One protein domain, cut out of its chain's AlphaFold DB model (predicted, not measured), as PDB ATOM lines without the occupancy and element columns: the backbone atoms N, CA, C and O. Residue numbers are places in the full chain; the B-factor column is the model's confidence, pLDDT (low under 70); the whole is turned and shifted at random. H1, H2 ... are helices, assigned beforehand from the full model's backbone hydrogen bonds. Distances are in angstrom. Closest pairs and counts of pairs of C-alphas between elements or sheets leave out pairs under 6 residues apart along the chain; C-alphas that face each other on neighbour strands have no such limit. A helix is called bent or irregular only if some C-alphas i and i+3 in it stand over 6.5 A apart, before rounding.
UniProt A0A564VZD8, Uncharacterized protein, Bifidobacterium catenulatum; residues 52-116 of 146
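This is residues 52 to 116 of the 146 residues of an uncharacterized protein of Bifidobacterium catenulatum (UniProt A0A564VZD8). Two long helices, H1 and then H2, meet near the corner of an open L, joined there by a looping link; residues 52 to 71 of H1 and 98 to 116 of H2 stick out as its arms. The printed part has 65 residues, all helix in class with no named strand, and is extended, with a radius of gyration of the C-alphas of 17.9 A and spans of 57 by 35 by 18 A.

H1, residues 52 to 84, and H2, residues 92 to 116, only just touch, with 3 pairs of C-alphas within 8 A, through residues 76 to 79 and 94 to 97 alone. The closest C-alphas are those of Leu 79 and Ala 94, 7.6 A apart. Their lines are about perpendicular, at 79 degrees. O i to N i+4 pairs are within hydrogen-bond range in 25 of 29 cases in H1 and 20 of 21 in H2.

H1 runs 47.8 A from C-alpha 52 at (19.511, -18.169, 1.936); it is neither bent nor irregular, but only just: C-alphas 72 and 75 are 6.3 A apart. H2 runs 35.0 A to C-alpha 116 at (-7.427, 30.813, -12.791).

The farthest C-alphas, Asp 52 and Glu 116, are 57.8 A apart. The seven-residue link is short, and the printed part has no cut. Residues 88 to 90 and 98 to 116 have pLDDT under 70.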
ATOM      1  N   ASP A  52      19.413 -18.597   0.521       70.25
ATOM      2  CA  ASP A  52      19.511 -18.169   1.936       70.25
ATOM      3  C   ASP A  52      20.441 -16.963   2.180       70.25
ATOM      4  O   ASP A  52      20.268 -16.169   3.114       70.25
ATOM      5  N   THR A  53      21.420 -16.765   1.300       73.81
ATOM      6  CA  THR A  53      22.347 -15.626   1.356       73.81
ATOM      7  C   THR A  53      21.673 -14.285   1.046       73.81
ATOM      8  O   THR A  53      22.048 -13.247   1.606       73.81
ATOM      9  N   TRP A  54      20.647 -14.287   0.198       80.12
ATOM     10  CA  TRP A  54      19.913 -13.092  -0.219       80.12
ATOM     11  C   TRP A  54      18.899 -12.630   0.828       80.12
ATOM     12  O   TRP A  54      18.666 -11.424   0.938       80.12
ATOM     13  N   HIS A  55      18.368 -13.537   1.656       80.19
ATOM     14  CA  HIS A  55      17.476 -13.190   2.771       80.19
ATOM     15  C   HIS A  55      18.113 -12.179   3.717       80.19
ATOM     16  O   HIS A  55      17.526 -11.140   4.026       80.19
ATOM     17  N   THR A  56      19.356 -12.445   4.118       81.12
ATOM     18  CA  THR A  56      20.092 -11.575   5.040       81.12
ATOM     19  C   THR A  56      20.343 -10.205   4.413       81.12
ATOM     20  O   THR A  56      20.155  -9.175   5.060       81.12
ATOM     21  N   ARG A  57      20.702 -10.160   3.122       85.81
ATOM     22  CA  ARG A  57      20.923  -8.896   2.404       85.81
ATOM     23  C   ARG A  57      19.637  -8.078   2.306       85.81
ATOM     24  O   ARG A  57      19.640  -6.915   2.703       85.81
ATOM     25  N   LEU A  58      18.533  -8.681   1.872       86.81
ATOM     26  CA  LEU A  58      17.238  -8.002   1.768       86.81
ATOM     27  C   LEU A  58      16.743  -7.493   3.127       86.81
ATOM     28  O   LEU A  58      16.340  -6.334   3.228       86.81
ATOM     29  N   ALA A  59      16.845  -8.309   4.179       86.56
ATOM     30  CA  ALA A  59      16.468  -7.905   5.530       86.56
ATOM     31  C   ALA A  59      17.286  -6.696   6.016       86.56
ATOM     32  O   ALA A  59      16.715  -5.751   6.555       86.56
ATOM     33  N   THR A  60      18.603  -6.677   5.773       90.25
ATOM     34  CA  THR A  60      19.451  -5.533   6.158       90.25
ATOM     35  C   THR A  60      19.122  -4.254   5.388       90.25
ATOM     36  O   THR A  60      19.100  -3.181   5.987       90.25
ATOM     37  N   ILE A  61      18.809  -4.351   4.091       92.50
ATOM     38  CA  ILE A  61      18.418  -3.194   3.269       92.50
ATOM     39  C   ILE A  61      17.074  -2.633   3.742       92.50
ATOM     40  O   ILE A  61      16.947  -1.426   3.931       92.50
ATOM     41  N   LEU A  62      16.084  -3.499   3.980       91.56
ATOM     42  CA  LEU A  62      14.771  -3.098   4.493       91.56
ATOM     43  C   LEU A  62      14.874  -2.475   5.885       91.56
ATOM     44  O   LEU A  62      14.247  -1.450   6.147       91.56
ATOM     45  N   LEU A  63      15.697  -3.049   6.764       92.94
ATOM     46  CA  LEU A  63      15.944  -2.486   8.087       92.94
ATOM     47  C   LEU A  63      16.583  -1.098   7.988       92.94
ATOM     48  O   LEU A  63      16.124  -0.168   8.646       92.94
ATOM     49  N   ALA A  64      17.606  -0.939   7.143       94.88
ATOM     50  CA  ALA A  64      18.229   0.359   6.902       94.88
ATOM     51  C   ALA A  64      17.215   1.373   6.353       94.88
ATOM     52  O   ALA A  64      17.190   2.517   6.803       94.88
ATOM     53  N   TRP A  65      16.333   0.952   5.444       95.81
ATOM     54  CA  TRP A  65      15.274   1.799   4.899       95.81
ATOM     55  C   TRP A  65      14.285   2.266   5.971       95.81
ATOM     56  O   TRP A  65      13.998   3.458   6.062       95.81
ATOM     57  N   ILE A  66      13.805   1.351   6.818       93.56
ATOM     58  CA  ILE A  66      12.899   1.675   7.930       93.56
ATOM     59  C   ILE A  66      13.582   2.615   8.928       93.56
ATOM     60  O   ILE A  66      12.949   3.540   9.429       93.56
ATOM     61  N   LEU A  67      14.875   2.420   9.205       94.94
ATOM     62  CA  LEU A  67      15.636   3.320  10.074       94.94
ATOM     63  C   LEU A  67      15.754   4.723   9.475       94.94
ATOM     64  O   LEU A  67      15.541   5.702  10.187       94.94
ATOM     65  N   ILE A  68      16.056   4.833   8.181       92.81
ATOM     66  CA  ILE A  68      16.111   6.124   7.482       92.81
ATOM     67  C   ILE A  68      14.744   6.813   7.539       92.81
ATOM     68  O   ILE A  68      14.672   7.989   7.895       92.81
ATOM     69  N   ASP A  69      13.663   6.085   7.253       92.62
ATOM     70  CA  ASP A  69      12.301   6.619   7.329       92.62
ATOM     71  C   ASP A  69      11.965   7.107   8.742       92.62
ATOM     72  O   ASP A  69      11.522   8.240   8.917       92.62
ATOM     73  N   ALA A  70      12.264   6.309   9.769       90.75
ATOM     74  CA  ALA A  70      12.029   6.687  11.157       90.75
ATOM     75  C   ALA A  70      12.822   7.943  11.552       90.75
ATOM     76  O   ALA A  70      12.273   8.839  12.196       90.75
ATOM     77  N   VAL A  71      14.087   8.055  11.134       90.25
ATOM     78  CA  VAL A  71      14.926   9.239  11.390       90.25
ATOM     79  C   VAL A  71      14.356  10.489  10.717       90.25
ATOM     80  O   VAL A  71      14.482  11.580  11.271       90.25
ATOM     81  N   VAL A  72      13.698  10.359   9.563       86.56
ATOM     82  CA  VAL A  72      13.041  11.488   8.884       86.56
ATOM     83  C   VAL A  72      11.681  11.816   9.513       86.56
ATOM     84  O   VAL A  72      11.352  12.987   9.731       86.56
ATOM     85  N   THR A  73      10.899  10.790   9.837       88.06
ATOM     86  CA  THR A  73       9.524  10.903  10.331       88.06
ATOM     87  C   THR A  73       9.467  11.385  11.781       88.06
ATOM     88  O   THR A  73       8.631  12.229  12.110       88.06
ATOM     89  N   LEU A  74      10.369  10.931  12.659       86.25
ATOM     90  CA  LEU A  74      10.363  11.308  14.077       86.25
ATOM     91  C   LEU A  74      10.485  12.829  14.281       86.25
ATOM     92  O   LEU A  74       9.584  13.405  14.900       86.25
ATOM     93  N   PRO A  75      11.500  13.538  13.745       83.31
ATOM     94  CA  PRO A  75      11.581  14.981  13.912       83.31
ATOM     95  C   PRO A  75      10.412  15.697  13.230       83.31
ATOM     96  O   PRO A  75       9.921  16.682  13.772       83.31
ATOM     97  N   ALA A  76       9.904  15.198  12.096       82.62
ATOM     98  CA  ALA A  76       8.726  15.778  11.446       82.62
ATOM     99  C   ALA A  76       7.486  15.751  12.363       82.62
ATOM    100  O   ALA A  76       6.776  16.756  12.471       82.62
ATOM    101  N   ILE A  77       7.265  14.645  13.080       83.25
ATOM    102  CA  ILE A  77       6.194  14.517  14.078       83.25
ATOM    103  C   ILE A  77       6.443  15.451  15.270       83.25
ATOM    104  O   ILE A  77       5.517  16.138  15.707       83.25
ATOM    105  N   PHE A  78       7.678  15.530  15.776       82.06
ATOM    106  CA  PHE A  78       8.024  16.454  16.863       82.06
ATOM    107  C   PHE A  78       7.770  17.916  16.474       82.06
ATOM    108  O   PHE A  78       7.151  18.651  17.243       82.06
ATOM    109  N   LEU A  79       8.164  18.323  15.265       78.19
ATOM    110  CA  LEU A  79       7.879  19.653  14.722       78.19
ATOM    111  C   LEU A  79       6.372  19.899  14.621       78.19
ATOM    112  O   LEU A  79       5.900  20.972  14.992       78.19
ATOM    113  N   TYR A  80       5.606  18.922  14.133       76.81
ATOM    114  CA  TYR A  80       4.150  19.033  14.050       76.81
ATOM    115  C   TYR A  80       3.517  19.230  15.437       76.81
ATOM    116  O   TYR A  80       2.701  20.136  15.626       76.81
ATOM    117  N   GLY A  81       3.946  18.445  16.429       79.31
ATOM    118  CA  GLY A  81       3.500  18.585  17.816       79.31
ATOM    119  C   GLY A  81       3.887  19.931  18.433       79.31
ATOM    120  O   GLY A  81       3.088  20.539  19.142       79.31
ATOM    121  N   GLN A  82       5.080  20.446  18.146       75.88
ATOM    122  CA  GLN A  82       5.535  21.741  18.660       75.88
ATOM    123  C   GLN A  82       4.830  22.929  17.991       75.88
ATOM    124  O   GLN A  82       4.455  23.868  18.693       75.88
ATOM    125  N   ARG A  83       4.526  22.851  16.685       71.12
ATOM    126  CA  ARG A  83       3.670  23.832  15.985       71.12
ATOM    127  C   ARG A  83       2.277  23.909  16.599       71.12
ATOM    128  O   ARG A  83       1.743  25.002  16.749       71.12
ATOM    129  N   ALA A  84       1.711  22.772  17.006       73.31
ATOM    130  CA  ALA A  84       0.435  22.748  17.720       73.31
ATOM    131  C   ALA A  84       0.504  23.431  19.103       73.31
ATOM    132  O   ALA A  84      -0.521  23.888  19.599       73.31
ATOM    133  N   ASN A  85       1.695  23.531  19.707       74.56
ATOM    134  CA  ASN A  85       1.938  24.239  20.970       74.56
ATOM    135  C   ASN A  85       2.527  25.658  20.773       74.56
ATOM    136  O   ASN A  85       2.882  26.301  21.755       74.56
ATOM    137  N   GLY A  86       2.633  26.155  19.533       71.06
ATOM    138  CA  GLY A  86       3.055  27.530  19.228       71.06
ATOM    139  C   GLY A  86       4.565  27.810  19.270       71.06
ATOM    140  O   GLY A  86       4.951  28.974  19.217       71.06
ATOM    141  N   VAL A  87       5.426  26.788  19.343       71.69
ATOM    142  CA  VAL A  87       6.891  26.963  19.371       71.69
ATOM    143  C   VAL A  87       7.468  26.743  17.967       71.69
ATOM    144  O   VAL A  87       7.207  25.713  17.343       71.69
ATOM    145  N   VAL A  88       8.236  27.713  17.458       66.00
ATOM    146  CA  VAL A  88       8.872  27.671  16.128       66.00
ATOM    147  C   VAL A  88      10.380  27.492  16.300       66.00
ATOM    148  O   VAL A  88      11.017  28.290  16.978       66.00
ATOM    149  N   PHE A  89      10.942  26.447  15.688       65.25
ATOM    150  CA  PHE A  89      12.382  26.185  15.671       65.25
ATOM    151  C   PHE A  89      12.951  26.358  14.262       65.25
ATOM    152  O   PHE A  89      12.473  25.727  13.318       65.25
ATOM    153  N   ASP A  90      14.026  27.139  14.163       66.62
ATOM    154  CA  ASP A  90      14.781  27.392  12.933       66.62
ATOM    155  C   ASP A  90      16.065  26.550  12.905       66.62
ATOM    156  O   ASP A  90      17.183  27.061  12.937       66.62
ATOM    157  N   ASN A  91      15.918  25.223  12.889       76.75
ATOM    158  CA  ASN A  91      17.047  24.331  12.629       76.75
ATOM    159  C   ASN A  91      17.137  23.981  11.132       76.75
ATOM    160  O   ASN A  91      16.160  24.064  10.381       76.75
ATOM    161  N   TRP A  92      18.326  23.557  10.696       75.44
ATOM    162  CA  TRP A  92      18.588  23.216   9.293       75.44
ATOM    163  C   TRP A  92      17.604  22.158   8.753       75.44
ATOM    164  O   TRP A  92      17.195  22.217   7.594       75.44
ATOM    165  N   PHE A  93      17.170  21.224   9.607       73.62
ATOM    166  CA  PHE A  93      16.247  20.145   9.260       73.62
ATOM    167  C   PHE A  93      14.804  20.642   9.052       73.62
ATOM    168  O   PHE A  93      14.165  20.294   8.057       73.62
ATOM    169  N   ALA A  94      14.303  21.519   9.931       70.44
ATOM    170  CA  ALA A  94      13.004  22.181   9.783       70.44
ATOM    171  C   ALA A  94      12.952  23.017   8.506       70.44
ATOM    172  O   ALA A  94      11.951  22.986   7.784       70.44
ATOM    173  N   GLN A  95      14.044  23.723   8.203       73.12
ATOM    174  CA  GLN A  95      14.156  24.513   6.984       73.12
ATOM    175  C   GLN A  95      14.165  23.621   5.735       73.12
ATOM    176  O   GLN A  95      13.517  23.955   4.743       73.12
ATOM    177  N   HIS A  96      14.839  22.467   5.780       76.44
ATOM    178  CA  HIS A  96      14.893  21.530   4.657       76.44
ATOM    179  C   HIS A  96      13.526  20.890   4.363       76.44
ATOM    180  O   HIS A  96      13.071  20.915   3.218       76.44
ATOM    181  N   ILE A  97      12.815  20.404   5.388       72.62
ATOM    182  CA  ILE A  97      11.443  19.883   5.233       72.62
ATOM    183  C   ILE A  97      10.484  20.994   4.785       72.62
ATOM    184  O   ILE A  97       9.654  20.784   3.896       72.62
ATOM    185  N   GLY A  98      10.612  22.197   5.356       68.12
ATOM    186  CA  GLY A  98       9.844  23.369   4.940       68.12
ATOM    187  C   GLY A  98      10.023  23.658   3.451       68.12
ATOM    188  O   GLY A  98       9.029  23.773   2.731       68.12
ATOM    189  N   ARG A  99      11.275  23.670   2.975       66.81
ATOM    190  CA  ARG A  99      11.631  23.871   1.565       66.81
ATOM    191  C   ARG A  99      11.026  22.801   0.657       66.81
ATOM    192  O   ARG A  99      10.495  23.168  -0.386       66.81
ATOM    193  N   LEU A 100      11.049  21.528   1.065       66.38
ATOM    194  CA  LEU A 100      10.446  20.416   0.316       66.38
ATOM    195  C   LEU A 100       8.915  20.527   0.214       66.38
ATOM    196  O   LEU A 100       8.363  20.267  -0.852       66.38
ATOM    197  N   SER A 101       8.223  20.964   1.274       60.94
ATOM    198  CA  SER A 101       6.763  21.183   1.216       60.94
ATOM    199  C   SER A 101       6.379  22.434   0.407       60.94
ATOM    200  O   SER A 101       5.344  22.477  -0.268       60.94
ATOM    201  N   MET A 102       7.234  23.463   0.448       56.66
ATOM    202  CA  MET A 102       7.014  24.734  -0.234       56.66
ATOM    203  C   MET A 102       7.244  24.600  -1.743       56.66
ATOM    204  O   MET A 102       6.515  25.217  -2.515       56.66
ATOM    205  N   THR A 103       8.170  23.744  -2.195       54.44
ATOM    206  CA  THR A 103       8.345  23.441  -3.627       54.44
ATOM    207  C   THR A 103       7.163  22.674  -4.218       54.44
ATOM    208  O   THR A 103       6.761  22.985  -5.342       54.44
ATOM    209  N   THR A 104       6.532  21.752  -3.481       53.91
ATOM    210  CA  THR A 104       5.309  21.070  -3.955       53.91
ATOM    211  C   THR A 104       4.118  22.030  -4.020       53.91
ATOM    212  O   THR A 104       3.369  22.029  -5.001       53.91
ATOM    213  N   SER A 105       3.975  22.906  -3.018       52.41
ATOM    214  CA  SER A 105       2.914  23.921  -2.998       52.41
ATOM    215  C   SER A 105       3.113  24.993  -4.065       52.41
ATOM    216  O   SER A 105       2.154  25.326  -4.743       52.41
ATOM    217  N   CYS A 106       4.328  25.498  -4.299       48.59
ATOM    218  CA  CYS A 106       4.579  26.480  -5.360       48.59
ATOM    219  C   CYS A 106       4.376  25.892  -6.766       48.59
ATOM    220  O   CYS A 106       3.860  26.591  -7.636       48.59
ATOM    221  N   ALA A 107       4.699  24.614  -6.996       52.19
ATOM    222  CA  ALA A 107       4.412  23.953  -8.272       52.19
ATOM    223  C   ALA A 107       2.897  23.793  -8.521       52.19
ATOM    224  O   ALA A 107       2.433  23.970  -9.649       52.19
ATOM    225  N   CYS A 108       2.118  23.511  -7.468       50.97
ATOM    226  CA  CYS A 108       0.661  23.405  -7.552       50.97
ATOM    227  C   CYS A 108      -0.016  24.787  -7.635       50.97
ATOM    228  O   CYS A 108      -0.846  25.001  -8.514       50.97
ATOM    229  N   ILE A 109       0.414  25.757  -6.818       56.06
ATOM    230  CA  ILE A 109      -0.092  27.141  -6.788       56.06
ATOM    231  C   ILE A 109       0.211  27.875  -8.098       56.06
ATOM    232  O   ILE A 109      -0.642  28.594  -8.605       56.06
ATOM    233  N   SER A 110       1.393  27.683  -8.694       54.44
ATOM    234  CA  SER A 110       1.719  28.309  -9.984       54.44
ATOM    235  C   SER A 110       0.864  27.727 -11.121       54.44
ATOM    236  O   SER A 110       0.376  28.466 -11.977       54.44
ATOM    237  N   ARG A 111       0.566  26.418 -11.080       51.28
ATOM    238  CA  ARG A 111      -0.368  25.778 -12.023       51.28
ATOM    239  C   ARG A 111      -1.821  26.205 -11.807       51.28
ATOM    240  O   ARG A 111      -2.528  26.382 -12.796       51.28
ATOM    241  N   THR A 112      -2.279  26.395 -10.569       55.41
ATOM    242  CA  THR A 112      -3.642  26.884 -10.305       55.41
ATOM    243  C   THR A 112      -3.781  28.362 -10.649       55.41
ATOM    244  O   THR A 112      -4.715  28.705 -11.360       55.41
ATOM    245  N   CYS A 113      -2.825  29.225 -10.289       51.38
ATOM    246  CA  CYS A 113      -2.852  30.648 -10.653       51.38
ATOM    247  C   CYS A 113      -2.804  30.868 -12.177       51.38
ATOM    248  O   CYS A 113      -3.523  31.725 -12.689       51.38
ATOM    249  N   ALA A 114      -2.026  30.069 -12.920       51.19
ATOM    250  CA  ALA A 114      -2.013  30.124 -14.384       51.19
ATOM    251  C   ALA A 114      -3.353  29.682 -15.007       51.19
ATOM    252  O   ALA A 114      -3.763  30.209 -16.041       51.19
ATOM    253  N   ARG A 115      -4.068  28.745 -14.366       48.69
ATOM    254  CA  ARG A 115      -5.371  28.243 -14.833       48.69
ATOM    255  C   ARG A 115      -6.548  29.136 -14.411       48.69
ATOM    256  O   ARG A 115      -7.533  29.206 -15.140       48.69
ATOM    257  N   GLU A 116      -6.439  29.839 -13.283       51.69
ATOM    258  CA  GLU A 116      -7.427  30.813 -12.791       51.69
ATOM    259  C   GLU A 116      -7.430  32.099 -13.640       51.69
ATOM    260  O   GLU A 116      -8.491  32.656 -13.920       51.69
TER     261      GLU A 116